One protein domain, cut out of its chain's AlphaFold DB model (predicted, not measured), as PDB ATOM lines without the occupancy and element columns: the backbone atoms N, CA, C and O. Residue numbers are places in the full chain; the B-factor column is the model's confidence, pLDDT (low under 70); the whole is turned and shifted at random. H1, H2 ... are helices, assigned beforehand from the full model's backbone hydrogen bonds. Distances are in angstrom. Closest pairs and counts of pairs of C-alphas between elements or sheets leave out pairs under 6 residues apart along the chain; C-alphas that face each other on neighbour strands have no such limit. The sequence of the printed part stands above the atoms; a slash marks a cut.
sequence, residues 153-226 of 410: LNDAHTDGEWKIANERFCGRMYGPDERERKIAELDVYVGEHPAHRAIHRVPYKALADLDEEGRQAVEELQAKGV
ATOM      1  N   LEU A 153     331.032 223.577 469.424       87.38
ATOM      2  CA  LEU A 153     331.912 222.988 468.414       87.38
ATOM      3  C   LEU A 153     331.121 222.281 467.302       87.38
ATOM      4  O   LEU A 153     331.442 222.430 466.126       87.38
ATOM      5  N   ASN A 154     330.074 221.554 467.692       85.19
ATOM      6  CA  ASN A 154     329.240 220.738 466.814       85.19
ATOM      7  C   ASN A 154     327.865 221.376 466.563       85.19
ATOM      8  O   ASN A 154     326.875 220.661 466.402       85.19
ATOM      9  N   ASP A 155     327.796 222.712 466.537       86.19
ATOM     10  CA  ASP A 155     326.580 223.436 466.162       86.19
ATOM     11  C   ASP A 155     326.105 222.984 464.770       86.19
ATOM     12  O   ASP A 155     326.830 223.084 463.773       86.19
ATOM     13  N   ALA A 156     324.887 222.445 464.715       84.81
ATOM     14  CA  ALA A 156     324.306 221.869 463.505       84.81
ATOM     15  C   ALA A 156     323.376 222.839 462.762       84.81
ATOM     16  O   ALA A 156     322.828 222.477 461.721       84.81
ATOM     17  N   HIS A 157     323.195 224.062 463.272       88.00
ATOM     18  CA  HIS A 157     322.283 225.024 462.673       88.00
ATOM     19  C   HIS A 157     322.801 225.491 461.307       88.00
ATOM     20  O   HIS A 157     323.952 225.905 461.112       88.00
ATOM     21  N   THR A 158     321.905 225.454 460.332       86.62
ATOM     22  CA  THR A 158     322.128 225.925 458.969       86.62
ATOM     23  C   THR A 158     322.194 227.448 458.913       86.62
ATOM     24  O   THR A 158     321.685 228.159 459.779       86.62
ATOM     25  N   ASP A 159     322.777 227.985 457.840       84.44
ATOM     26  CA  ASP A 159     322.822 229.440 457.641       84.44
ATOM     27  C   ASP A 159     321.412 230.065 457.604       84.44
ATOM     28  O   ASP A 159     321.187 231.146 458.143       84.44
ATOM     29  N   GLY A 160     320.433 229.339 457.049       87.38
ATOM     30  CA  GLY A 160     319.028 229.745 457.046       87.38
ATOM     31  C   GLY A 160     318.428 229.833 458.452       87.38
ATOM     32  O   GLY A 160     317.745 230.807 458.763       87.38
ATOM     33  N   GLU A 161     318.718 228.868 459.324       91.38
ATOM     34  CA  GLU A 161     318.280 228.899 460.725       91.38
ATOM     35  C   GLU A 161     318.914 230.062 461.489       91.38
ATOM     36  O   GLU A 161     318.209 230.796 462.184       91.38
ATOM     37  N   TRP A 162     320.209 230.311 461.280       91.06
ATOM     38  CA  TRP A 162     320.903 231.473 461.837       91.06
ATOM     39  C   TRP A 162     320.295 232.804 461.371       91.06
ATOM     40  O   TRP A 162     320.127 233.725 462.178       91.06
ATOM     41  N   LYS A 163     319.910 232.914 460.094       90.88
ATOM     42  CA  LYS A 163     319.208 234.094 459.562       90.88
ATOM     43  C   LYS A 163     317.830 234.274 460.197       90.88
ATOM     44  O   LYS A 163     317.522 235.371 460.659       90.88
ATOM     45  N   ILE A 164     317.036 233.207 460.305       93.12
ATOM     46  CA  ILE A 164     315.715 233.243 460.961       93.12
ATOM     47  C   ILE A 164     315.850 233.667 462.430       93.12
ATOM     48  O   ILE A 164     315.097 234.525 462.902       93.12
ATOM     49  N   ALA A 165     316.816 233.095 463.150       92.69
ATOM     50  CA  ALA A 165     317.117 233.465 464.528       92.69
ATOM     51  C   ALA A 165     317.474 234.957 464.633       92.69
ATOM     52  O   ALA A 165     316.914 235.673 465.465       92.69
ATOM     53  N   ASN A 166     318.326 235.458 463.732       92.75
ATOM     54  CA  ASN A 166     318.701 236.869 463.681       92.75
ATOM     55  C   ASN A 166     317.510 237.799 463.413       92.75
ATOM     56  O   ASN A 166     317.376 238.826 464.077       92.75
ATOM     57  N   GLU A 167     316.630 237.458 462.469       92.50
ATOM     58  CA  GLU A 167     315.446 238.264 462.155       92.50
ATOM     59  C   GLU A 167     314.516 238.413 463.362       92.50
ATOM     60  O   GLU A 167     314.027 239.515 463.647       92.50
ATOM     61  N   ARG A 168     314.280 237.307 464.082       93.88
ATOM     62  CA  ARG A 168     313.447 237.285 465.291       93.88
ATOM     63  C   ARG A 168     314.107 238.055 466.427       93.88
ATOM     64  O   ARG A 168     313.455 238.898 467.044       93.88
ATOM     65  N   PHE A 169     315.400 237.827 466.648       91.94
ATOM     66  CA  PHE A 169     316.195 238.546 467.637       91.94
ATOM     67  C   PHE A 169     316.166 240.059 467.384       91.94
ATOM     68  O   PHE A 169     315.809 240.834 468.274       91.94
ATOM     69  N   CYS A 170     316.427 240.489 466.147       90.56
ATOM     70  CA  CYS A 170     316.358 241.894 465.754       90.56
ATOM     71  C   CYS A 170     314.950 242.475 465.931       90.56
ATOM     72  O   CYS A 170     314.815 243.612 466.375       90.56
ATOM     73  N   GLY A 171     313.902 241.696 465.638       90.62
ATOM     74  CA  GLY A 171     312.511 242.104 465.841       90.62
ATOM     75  C   GLY A 171     312.124 242.343 467.301       90.62
ATOM     76  O   GLY A 171     311.221 243.134 467.562       90.62
ATOM     77  N   ARG A 172     312.807 241.700 468.257       91.69
ATOM     78  CA  ARG A 172     312.630 241.977 469.692       91.69
ATOM     79  C   ARG A 172     313.485 243.142 470.182       91.69
ATOM     80  O   ARG A 172     313.066 243.857 471.089       91.69
ATOM     81  N   MET A 173     314.688 243.294 469.630       89.94
ATOM     82  CA  MET A 173     315.705 244.218 470.142       89.94
ATOM     83  C   MET A 173     315.626 245.626 469.549       89.94
ATOM     84  O   MET A 173     316.005 246.582 470.225       89.94
ATOM     85  N   TYR A 174     315.157 245.762 468.308       91.06
ATOM     86  CA  TYR A 174     315.243 247.003 467.540       91.06
ATOM     87  C   TYR A 174     313.874 247.472 467.035       91.06
ATOM     88  O   TYR A 174     312.944 246.687 466.850       91.06
ATOM     89  N   GLY A 175     313.757 248.779 466.783       90.62
ATOM     90  CA  GLY A 175     312.614 249.344 466.060       90.62
ATOM     91  C   GLY A 175     312.622 248.966 464.566       90.62
ATOM     92  O   GLY A 175     313.643 248.483 464.074       90.62
ATOM     93  N   PRO A 176     311.519 249.209 463.825       90.94
ATOM     94  CA  PRO A 176     311.362 248.772 462.432       90.94
ATOM     95  C   PRO A 176     312.525 249.157 461.505       90.94
ATOM     96  O   PRO A 176     313.100 248.278 460.867       90.94
ATOM     97  N   ASP A 177     312.928 250.431 461.504       90.19
ATOM     98  CA  ASP A 177     313.972 250.942 460.604       90.19
ATOM     99  C   ASP A 177     315.352 250.322 460.893       90.19
ATOM    100  O   ASP A 177     316.107 249.969 459.986       90.19
ATOM    101  N   GLU A 178     315.701 250.159 462.173       89.69
ATOM    102  CA  GLU A 178     316.985 249.573 462.564       89.69
ATOM    103  C   GLU A 178     317.017 248.057 462.343       89.69
ATOM    104  O   GLU A 178     318.047 247.525 461.922       89.69
ATOM    105  N   ARG A 179     315.885 247.375 462.556       90.44
ATOM    106  CA  ARG A 179     315.712 245.958 462.225       90.44
ATOM    107  C   ARG A 179     315.961 245.710 460.739       90.44
ATOM    108  O   ARG A 179     316.753 244.831 460.412       90.44
ATOM    109  N   GLU A 180     315.306 246.465 459.854       90.44
ATOM    110  CA  GLU A 180     315.474 246.306 458.400       90.44
ATOM    111  C   GLU A 180     316.927 246.523 457.979       90.44
ATOM    112  O   GLU A 180     317.487 245.706 457.247       90.44
ATOM    113  N   ARG A 181     317.578 247.560 458.521       90.56
ATOM    114  CA  ARG A 181     319.002 247.810 458.280       90.56
ATOM    115  C   ARG A 181     319.880 246.632 458.714       90.56
ATOM    116  O   ARG A 181     320.748 246.223 457.953       90.56
ATOM    117  N   LYS A 182     319.670 246.084 459.915       85.19
ATOM    118  CA  LYS A 182     320.478 244.975 460.457       85.19
ATOM    119  C   LYS A 182     320.318 243.675 459.669       85.19
ATOM    120  O   LYS A 182     321.298 242.960 459.486       85.19
ATOM    121  N   ILE A 183     319.106 243.385 459.198       87.56
ATOM    122  CA  ILE A 183     318.840 242.227 458.335       87.56
ATOM    123  C   ILE A 183     319.545 242.416 456.985       87.56
ATOM    124  O   ILE A 183     320.287 241.535 456.561       87.56
ATOM    125  N   ALA A 184     319.412 243.595 456.369       86.81
ATOM    126  CA  ALA A 184     320.077 243.901 455.105       86.81
ATOM    127  C   ALA A 184     321.614 243.850 455.213       86.81
ATOM    128  O   ALA A 184     322.267 243.316 454.323       86.81
ATOM    129  N   GLU A 185     322.200 244.355 456.308       84.88
ATOM    130  CA  GLU A 185     323.645 244.255 456.582       84.88
ATOM    131  C   GLU A 185     324.121 242.790 456.596       84.88
ATOM    132  O   GLU A 185     325.178 242.483 456.042       84.88
ATOM    133  N   LEU A 186     323.344 241.882 457.200       83.69
ATOM    134  CA  LEU A 186     323.666 240.454 457.230       83.69
ATOM    135  C   LEU A 186     323.542 239.810 455.844       83.69
ATOM    136  O   LEU A 186     324.410 239.028 455.460       83.69
ATOM    137  N   ASP A 187     322.491 240.134 455.091       83.88
ATOM    138  CA  ASP A 187     322.285 239.571 453.754       83.88
ATOM    139  C   ASP A 187     323.344 240.024 452.755       83.88
ATOM    140  O   ASP A 187     323.802 239.210 451.959       83.88
ATOM    141  N   VAL A 188     323.789 241.281 452.831       80.19
ATOM    142  CA  VAL A 188     324.942 241.765 452.058       80.19
ATOM    143  C   VAL A 188     326.198 240.991 452.460       80.19
ATOM    144  O   VAL A 188     326.895 240.459 451.602       80.19
ATOM    145  N   TYR A 189     326.451 240.846 453.765       73.62
ATOM    146  CA  TYR A 189     327.634 240.145 454.267       73.62
ATOM    147  C   TYR A 189     327.717 238.680 453.813       73.62
ATOM    148  O   TYR A 189     328.794 238.229 453.427       73.62
ATOM    149  N   VAL A 190     326.597 237.948 453.862       74.62
ATOM    150  CA  VAL A 190     326.510 236.541 453.428       74.62
ATOM    151  C   VAL A 190     326.435 236.426 451.900       74.62
ATOM    152  O   VAL A 190     326.992 235.504 451.317       74.62
ATOM    153  N   GLY A 191     325.744 237.353 451.234       67.88
ATOM    154  CA  GLY A 191     325.492 237.299 449.793       67.88
ATOM    155  C   GLY A 191     326.688 237.695 448.928       67.88
ATOM    156  O   GLY A 191     326.832 237.176 447.824       67.88
ATOM    157  N   GLU A 192     327.557 238.587 449.406       64.31
ATOM    158  CA  GLU A 192     328.718 239.043 448.631       64.31
ATOM    159  C   GLU A 192     329.886 238.046 448.659       64.31
ATOM    160  O   GLU A 192     330.750 238.089 447.777       64.31
ATOM    161  N   HIS A 193     329.924 237.128 449.631       60.06
ATOM    162  CA  HIS A 193     331.060 236.239 449.871       60.06
ATOM    163  C   HIS A 193     330.598 234.809 450.217       60.06
ATOM    164  O   HIS A 193     330.124 234.586 451.326       60.06
ATOM    165  N   PRO A 194     330.804 233.805 449.338       54.00
ATOM    166  CA  PRO A 194     330.336 232.425 449.554       54.00
ATOM    167  C   PRO A 194     330.861 231.747 450.829       54.00
ATOM    168  O   PRO A 194     330.232 230.836 451.357       54.00
ATOM    169  N   ALA A 195     332.013 232.189 451.340       59.28
ATOM    170  CA  ALA A 195     332.585 231.694 452.593       59.28
ATOM    171  C   ALA A 195     332.043 232.405 453.847       59.28
ATOM    172  O   ALA A 195     332.255 231.946 454.971       59.28
ATOM    173  N   HIS A 196     331.344 233.530 453.684       70.19
ATOM    174  CA  HIS A 196     330.787 234.284 454.795       70.19
ATOM    175  C   HIS A 196     329.458 233.684 455.229       70.19
ATOM    176  O   HIS A 196     328.460 233.713 454.520       70.19
ATOM    177  N   ARG A 197     329.458 233.167 456.453       73.88
ATOM    178  CA  ARG A 197     328.279 232.589 457.101       73.88
ATOM    179  C   ARG A 197     327.691 233.532 458.140       73.88
ATOM    180  O   ARG A 197     328.424 234.317 458.751       73.88
ATOM    181  N   ALA A 198     326.403 233.389 458.418       83.19
ATOM    182  CA  ALA A 198     325.687 234.148 459.436       83.19
ATOM    183  C   ALA A 198     326.315 234.015 460.839       83.19
ATOM    184  O   ALA A 198     326.319 234.980 461.607       83.19
ATOM    185  N   ILE A 199     326.956 232.876 461.130       83.75
ATOM    186  CA  ILE A 199     327.668 232.591 462.392       83.75
ATOM    187  C   ILE A 199     328.758 233.617 462.759       83.75
ATOM    188  O   ILE A 199     329.146 233.703 463.921       83.75
ATOM    189  N   HIS A 200     329.253 234.397 461.788       81.88
ATOM    190  CA  HIS A 200     330.289 235.419 461.996       81.88
ATOM    191  C   HIS A 200     329.733 236.767 462.472       81.88
ATOM    192  O   HIS A 200     330.490 237.663 462.832       81.88
ATOM    193  N   ARG A 201     328.414 236.965 462.409       83.19
ATOM    194  CA  ARG A 201     327.780 238.263 462.698       83.19
ATOM    195  C   ARG A 201     326.630 238.158 463.681       83.19
ATOM    196  O   ARG A 201     326.370 239.119 464.402       83.19
ATOM    197  N   VAL A 202     325.936 237.026 463.698       87.88
ATOM    198  CA  VAL A 202     324.760 236.821 464.537       87.88
ATOM    199  C   VAL A 202     325.204 236.361 465.929       87.88
ATOM    200  O   VAL A 202     325.846 235.315 466.028       87.88
ATOM    201  N   PRO A 203     324.864 237.094 467.008       91.44
ATOM    202  CA  PRO A 203     325.130 236.662 468.378       91.44
ATOM    203  C   PRO A 203     324.533 235.286 468.673       91.44
ATOM    204  O   PRO A 203     323.369 235.052 468.346       91.44
ATOM    205  N   TYR A 204     325.261 234.414 469.376       93.06
ATOM    206  CA  TYR A 204     324.784 233.057 469.679       93.06
ATOM    207  C   TYR A 204     323.445 233.055 470.435       93.06
ATOM    208  O   TYR A 204     322.553 232.257 470.154       93.06
ATOM    209  N   LYS A 205     323.236 234.025 471.335       94.88
ATOM    210  CA  LYS A 205     321.970 234.211 472.066       94.88
ATOM    211  C   LYS A 205     320.740 234.428 471.178       94.88
ATOM    212  O   LYS A 205     319.626 234.322 471.688       94.88
ATOM    213  N   ALA A 206     320.908 234.749 469.893       93.88
ATOM    214  CA  ALA A 206     319.797 234.831 468.949       93.88
ATOM    215  C   ALA A 206     319.108 233.469 468.758       93.88
ATOM    216  O   ALA A 206     317.905 233.436 468.512       93.88
ATOM    217  N   LEU A 207     319.818 232.348 468.947       94.06
ATOM    218  CA  LEU A 207     319.234 231.005 468.854       94.06
ATOM    219  C   LEU A 207     318.132 230.751 469.893       94.06
ATOM    220  O   LEU A 207     317.229 229.961 469.635       94.06
ATOM    221  N   ALA A 208     318.109 231.485 471.012       93.75
ATOM    222  CA  ALA A 208     317.004 231.415 471.975       93.75
ATOM    223  C   ALA A 208     315.642 231.842 471.386       93.75
ATOM    224  O   ALA A 208     314.596 231.593 471.994       93.75
ATOM    225  N   ASP A 209     315.653 232.502 470.222       92.25
ATOM    226  CA  ASP A 209     314.466 232.905 469.466       92.25
ATOM    227  C   ASP A 209     314.083 231.934 468.344       92.25
ATOM    228  O   ASP A 209     313.036 232.122 467.711       92.25
ATOM    229  N   LEU A 210     314.900 230.913 468.077       92.38
ATOM    230  CA  LEU A 210     314.622 229.922 467.044       92.38
ATOM    231  C   LEU A 210     313.570 228.914 467.528       92.38
ATOM    232  O   LEU A 210     312.503 228.794 466.917       92.38
ATOM    233  N   ASP A 211     313.833 228.272 468.661       91.62
ATOM    234  CA  ASP A 211     312.969 227.270 469.284       91.62
ATOM    235  C   ASP A 211     313.337 227.043 470.770       91.62
ATOM    236  O   ASP A 211     314.078 227.814 471.386       91.62
ATOM    237  N   GLU A 212     312.733 226.022 471.382       92.88
ATOM    238  CA  GLU A 212     312.979 225.647 472.778       92.88
ATOM    239  C   GLU A 212     314.376 225.040 472.985       92.88
ATOM    240  O   GLU A 212     314.991 225.267 474.024       92.88
ATOM    241  N   GLU A 213     314.901 224.315 471.995       90.69
ATOM    242  CA  GLU A 213     316.230 223.704 472.066       90.69
ATOM    243  C   GLU A 213     317.321 224.781 472.054       90.69
ATOM    244  O   GLU A 213     318.196 224.787 472.923       90.69
ATOM    245  N   GLY A 214     317.206 225.766 471.162       91.06
ATOM    246  CA  GLY A 214     318.087 226.929 471.119       91.06
ATOM    247  C   GLY A 214     318.052 227.739 472.417       91.06
ATOM    248  O   GLY A 214     319.092 228.206 472.888       91.06
ATOM    249  N   ARG A 215     316.886 227.861 473.064       94.00
ATOM    250  CA  ARG A 215     316.769 228.521 474.375       94.00
ATOM    251  C   ARG A 215     317.520 227.764 475.464       94.00
ATOM    252  O   ARG A 215     318.316 228.377 476.174       94.00
ATOM    253  N   GLN A 216     317.300 226.456 475.564       93.94
ATOM    254  CA  GLN A 216     317.985 225.605 476.538       93.94
ATOM    255  C   GLN A 216     319.501 225.622 476.315       93.94
ATOM    256  O   GLN A 216     320.260 225.786 477.268       93.94
ATOM    257  N   ALA A 217     319.955 225.551 475.060       91.75
ATOM    258  CA  ALA A 217     321.372 225.635 474.721       91.75
ATOM    259  C   ALA A 217     322.001 226.961 475.183       91.75
ATOM    260  O   ALA A 217     323.071 226.954 475.793       91.75
ATOM    261  N   VAL A 218     321.336 228.096 474.940       94.25
ATOM    262  CA  VAL A 218     321.813 229.417 475.384       94.25
ATOM    263  C   VAL A 218     321.884 229.501 476.912       94.25
ATOM    264  O   VAL A 218     322.894 229.968 477.440       94.25
ATOM    265  N   GLU A 219     320.858 229.033 477.626       94.81
ATOM    266  CA  GLU A 219     320.821 229.043 479.096       94.81
ATOM    267  C   GLU A 219     321.921 228.164 479.712       94.81
ATOM    268  O   GLU A 219     322.616 228.589 480.639       94.81
ATOM    269  N   GLU A 220     322.132 226.960 479.176       92.44
ATOM    270  CA  GLU A 220     323.184 226.051 479.635       92.44
ATOM    271  C   GLU A 220     324.586 226.631 479.419       92.44
ATOM    272  O   GLU A 220     325.426 226.582 480.321       92.44
ATOM    273  N   LEU A 221     324.846 227.211 478.244       92.25
ATOM    274  CA  LEU A 221     326.137 227.824 477.928       92.25
ATOM    275  C   LEU A 221     326.407 229.050 478.807       92.25
ATOM    276  O   LEU A 221     327.515 229.204 479.329       92.25
ATOM    277  N   GLN A 222     325.388 229.878 479.055       93.19
ATOM    278  CA  GLN A 222     325.479 230.980 480.015       93.19
ATOM    279  C   GLN A 222     325.794 230.483 481.428       93.19
ATOM    280  O   GLN A 222     326.643 231.065 482.106       93.19
ATOM    281  N   ALA A 223     325.164 229.390 481.871       91.94
ATOM    282  CA  ALA A 223     325.440 228.787 483.174       91.94
ATOM    283  C   ALA A 223     326.881 228.252 483.288       91.94
ATOM    284  O   ALA A 223     327.449 228.251 484.381       91.94
ATOM    285  N   LYS A 224     327.491 227.853 482.164       88.50
ATOM    286  CA  LYS A 224     328.909 227.468 482.062       88.50
ATOM    287  C   LYS A 224     329.866 228.662 481.909       88.50
ATOM    288  O   LYS A 224     331.074 228.460 481.827       88.50
ATOM    289  N   GLY A 225     329.355 229.895 481.901       89.69
ATOM    290  CA  GLY A 225     330.160 231.115 481.799       89.69
ATOM    291  C   GLY A 225     330.584 231.484 480.375       89.69
ATOM    292  O   GLY A 225     331.485 232.305 480.213       89.69
ATOM    293  N   VAL A 226     329.958 230.902 479.347       90.12
ATOM    294  CA  VAL A 226     330.196 231.273 477.943       90.12
ATOM    295  C   VAL A 226     329.482 232.588 477.631       90.12
ATOM    296  O   VAL A 226     328.288 232.744 477.904       90.12
TER     297      VAL A 226
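AT A GLANCE: This is residues 153 to 226 of the 410 residues of the protein "HDc domain-containing protein" of Candidatus Lloydbacteria bacterium RIFCSPHIGHO2_02_FULL_50_13 (UniProt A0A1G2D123). Start from H2, the longest helix: it forms a long helical hairpin with H1, and on the other side of H1 a second, smaller hairpin of H3 and H4 is set, with H3 crossing H1. The four helices thus follow each other in space as a row, H2, H1, H3, H4, and a long link without a named element, residues 192 to 203, leads from the end of H2 to H3. The printed part has 74 residues with four named helices, H1 to H4 in order along the chain, and no named strand; its class is all helix. It is compact, with a radius of gyration of the C-alphas of 12.6 A, and spans 34 by 30 by 20 A.

IN THESE COORDINATES: Find C-alpha 176 at (311.362, 248.772, 462.432); from there H2, residues 176 to 191, runs 22.2 A to C-alpha 191. Before it, look for C-alpha 159 at (322.822, 229.440, 457.641), where H1, residues 159 to 173, begins and runs 20.6 A. H3 is short, residues 204 to 209. H4, residues 212 to 223, runs 16.5 A and ends at C-alpha 223, at (325.440, 228.787, 483.174).

HOW THE PARTS SIT: H2 touches H1 with residues 179 to 183 alone, and H1 touches H2 with residues 166 to 171 alone; the closest C-alphas are those of Cys 170 and Arg 179, 5.4 A apart. They form a helical hairpin, at a shallow tilt of 19 degrees, opposite ways. Next look at Phe 169 and Ala 206, whose C-alphas, 5.3 A apart, are the closest of H1 and H3: these helices touch and stand about perpendicular, at 77 degrees. H3 and H4 form the second helical hairpin, at a steep tilt of 39 degrees, opposite ways. They touch, H4 with residues 214 to 218 alone; the closest C-alphas are those of Ala 208 and Arg 215, at 3.8 A. H4 is apart from H1 and from H2, and H2 and H3 are apart. In H1, H2 and H4 every O i to N i+4 pair is within hydrogen-bond range; in H3 0 of 2 are, beside 3 of 3 O i to N i+3 pairs.

THE WHOLE: The two C-alphas farthest apart are those of Glu 192 and Ala 223, at 36.2 A. The printed part has no cut. The links from H1 to H2 and from H3 to H4 are tight, with 2 residues each, and that from H2 to H3 is long, with 12. Read the B-factor column for the model's confidence: the mean pLDDT of the printed part is 87.0, and residues 191 to 195 are under 70.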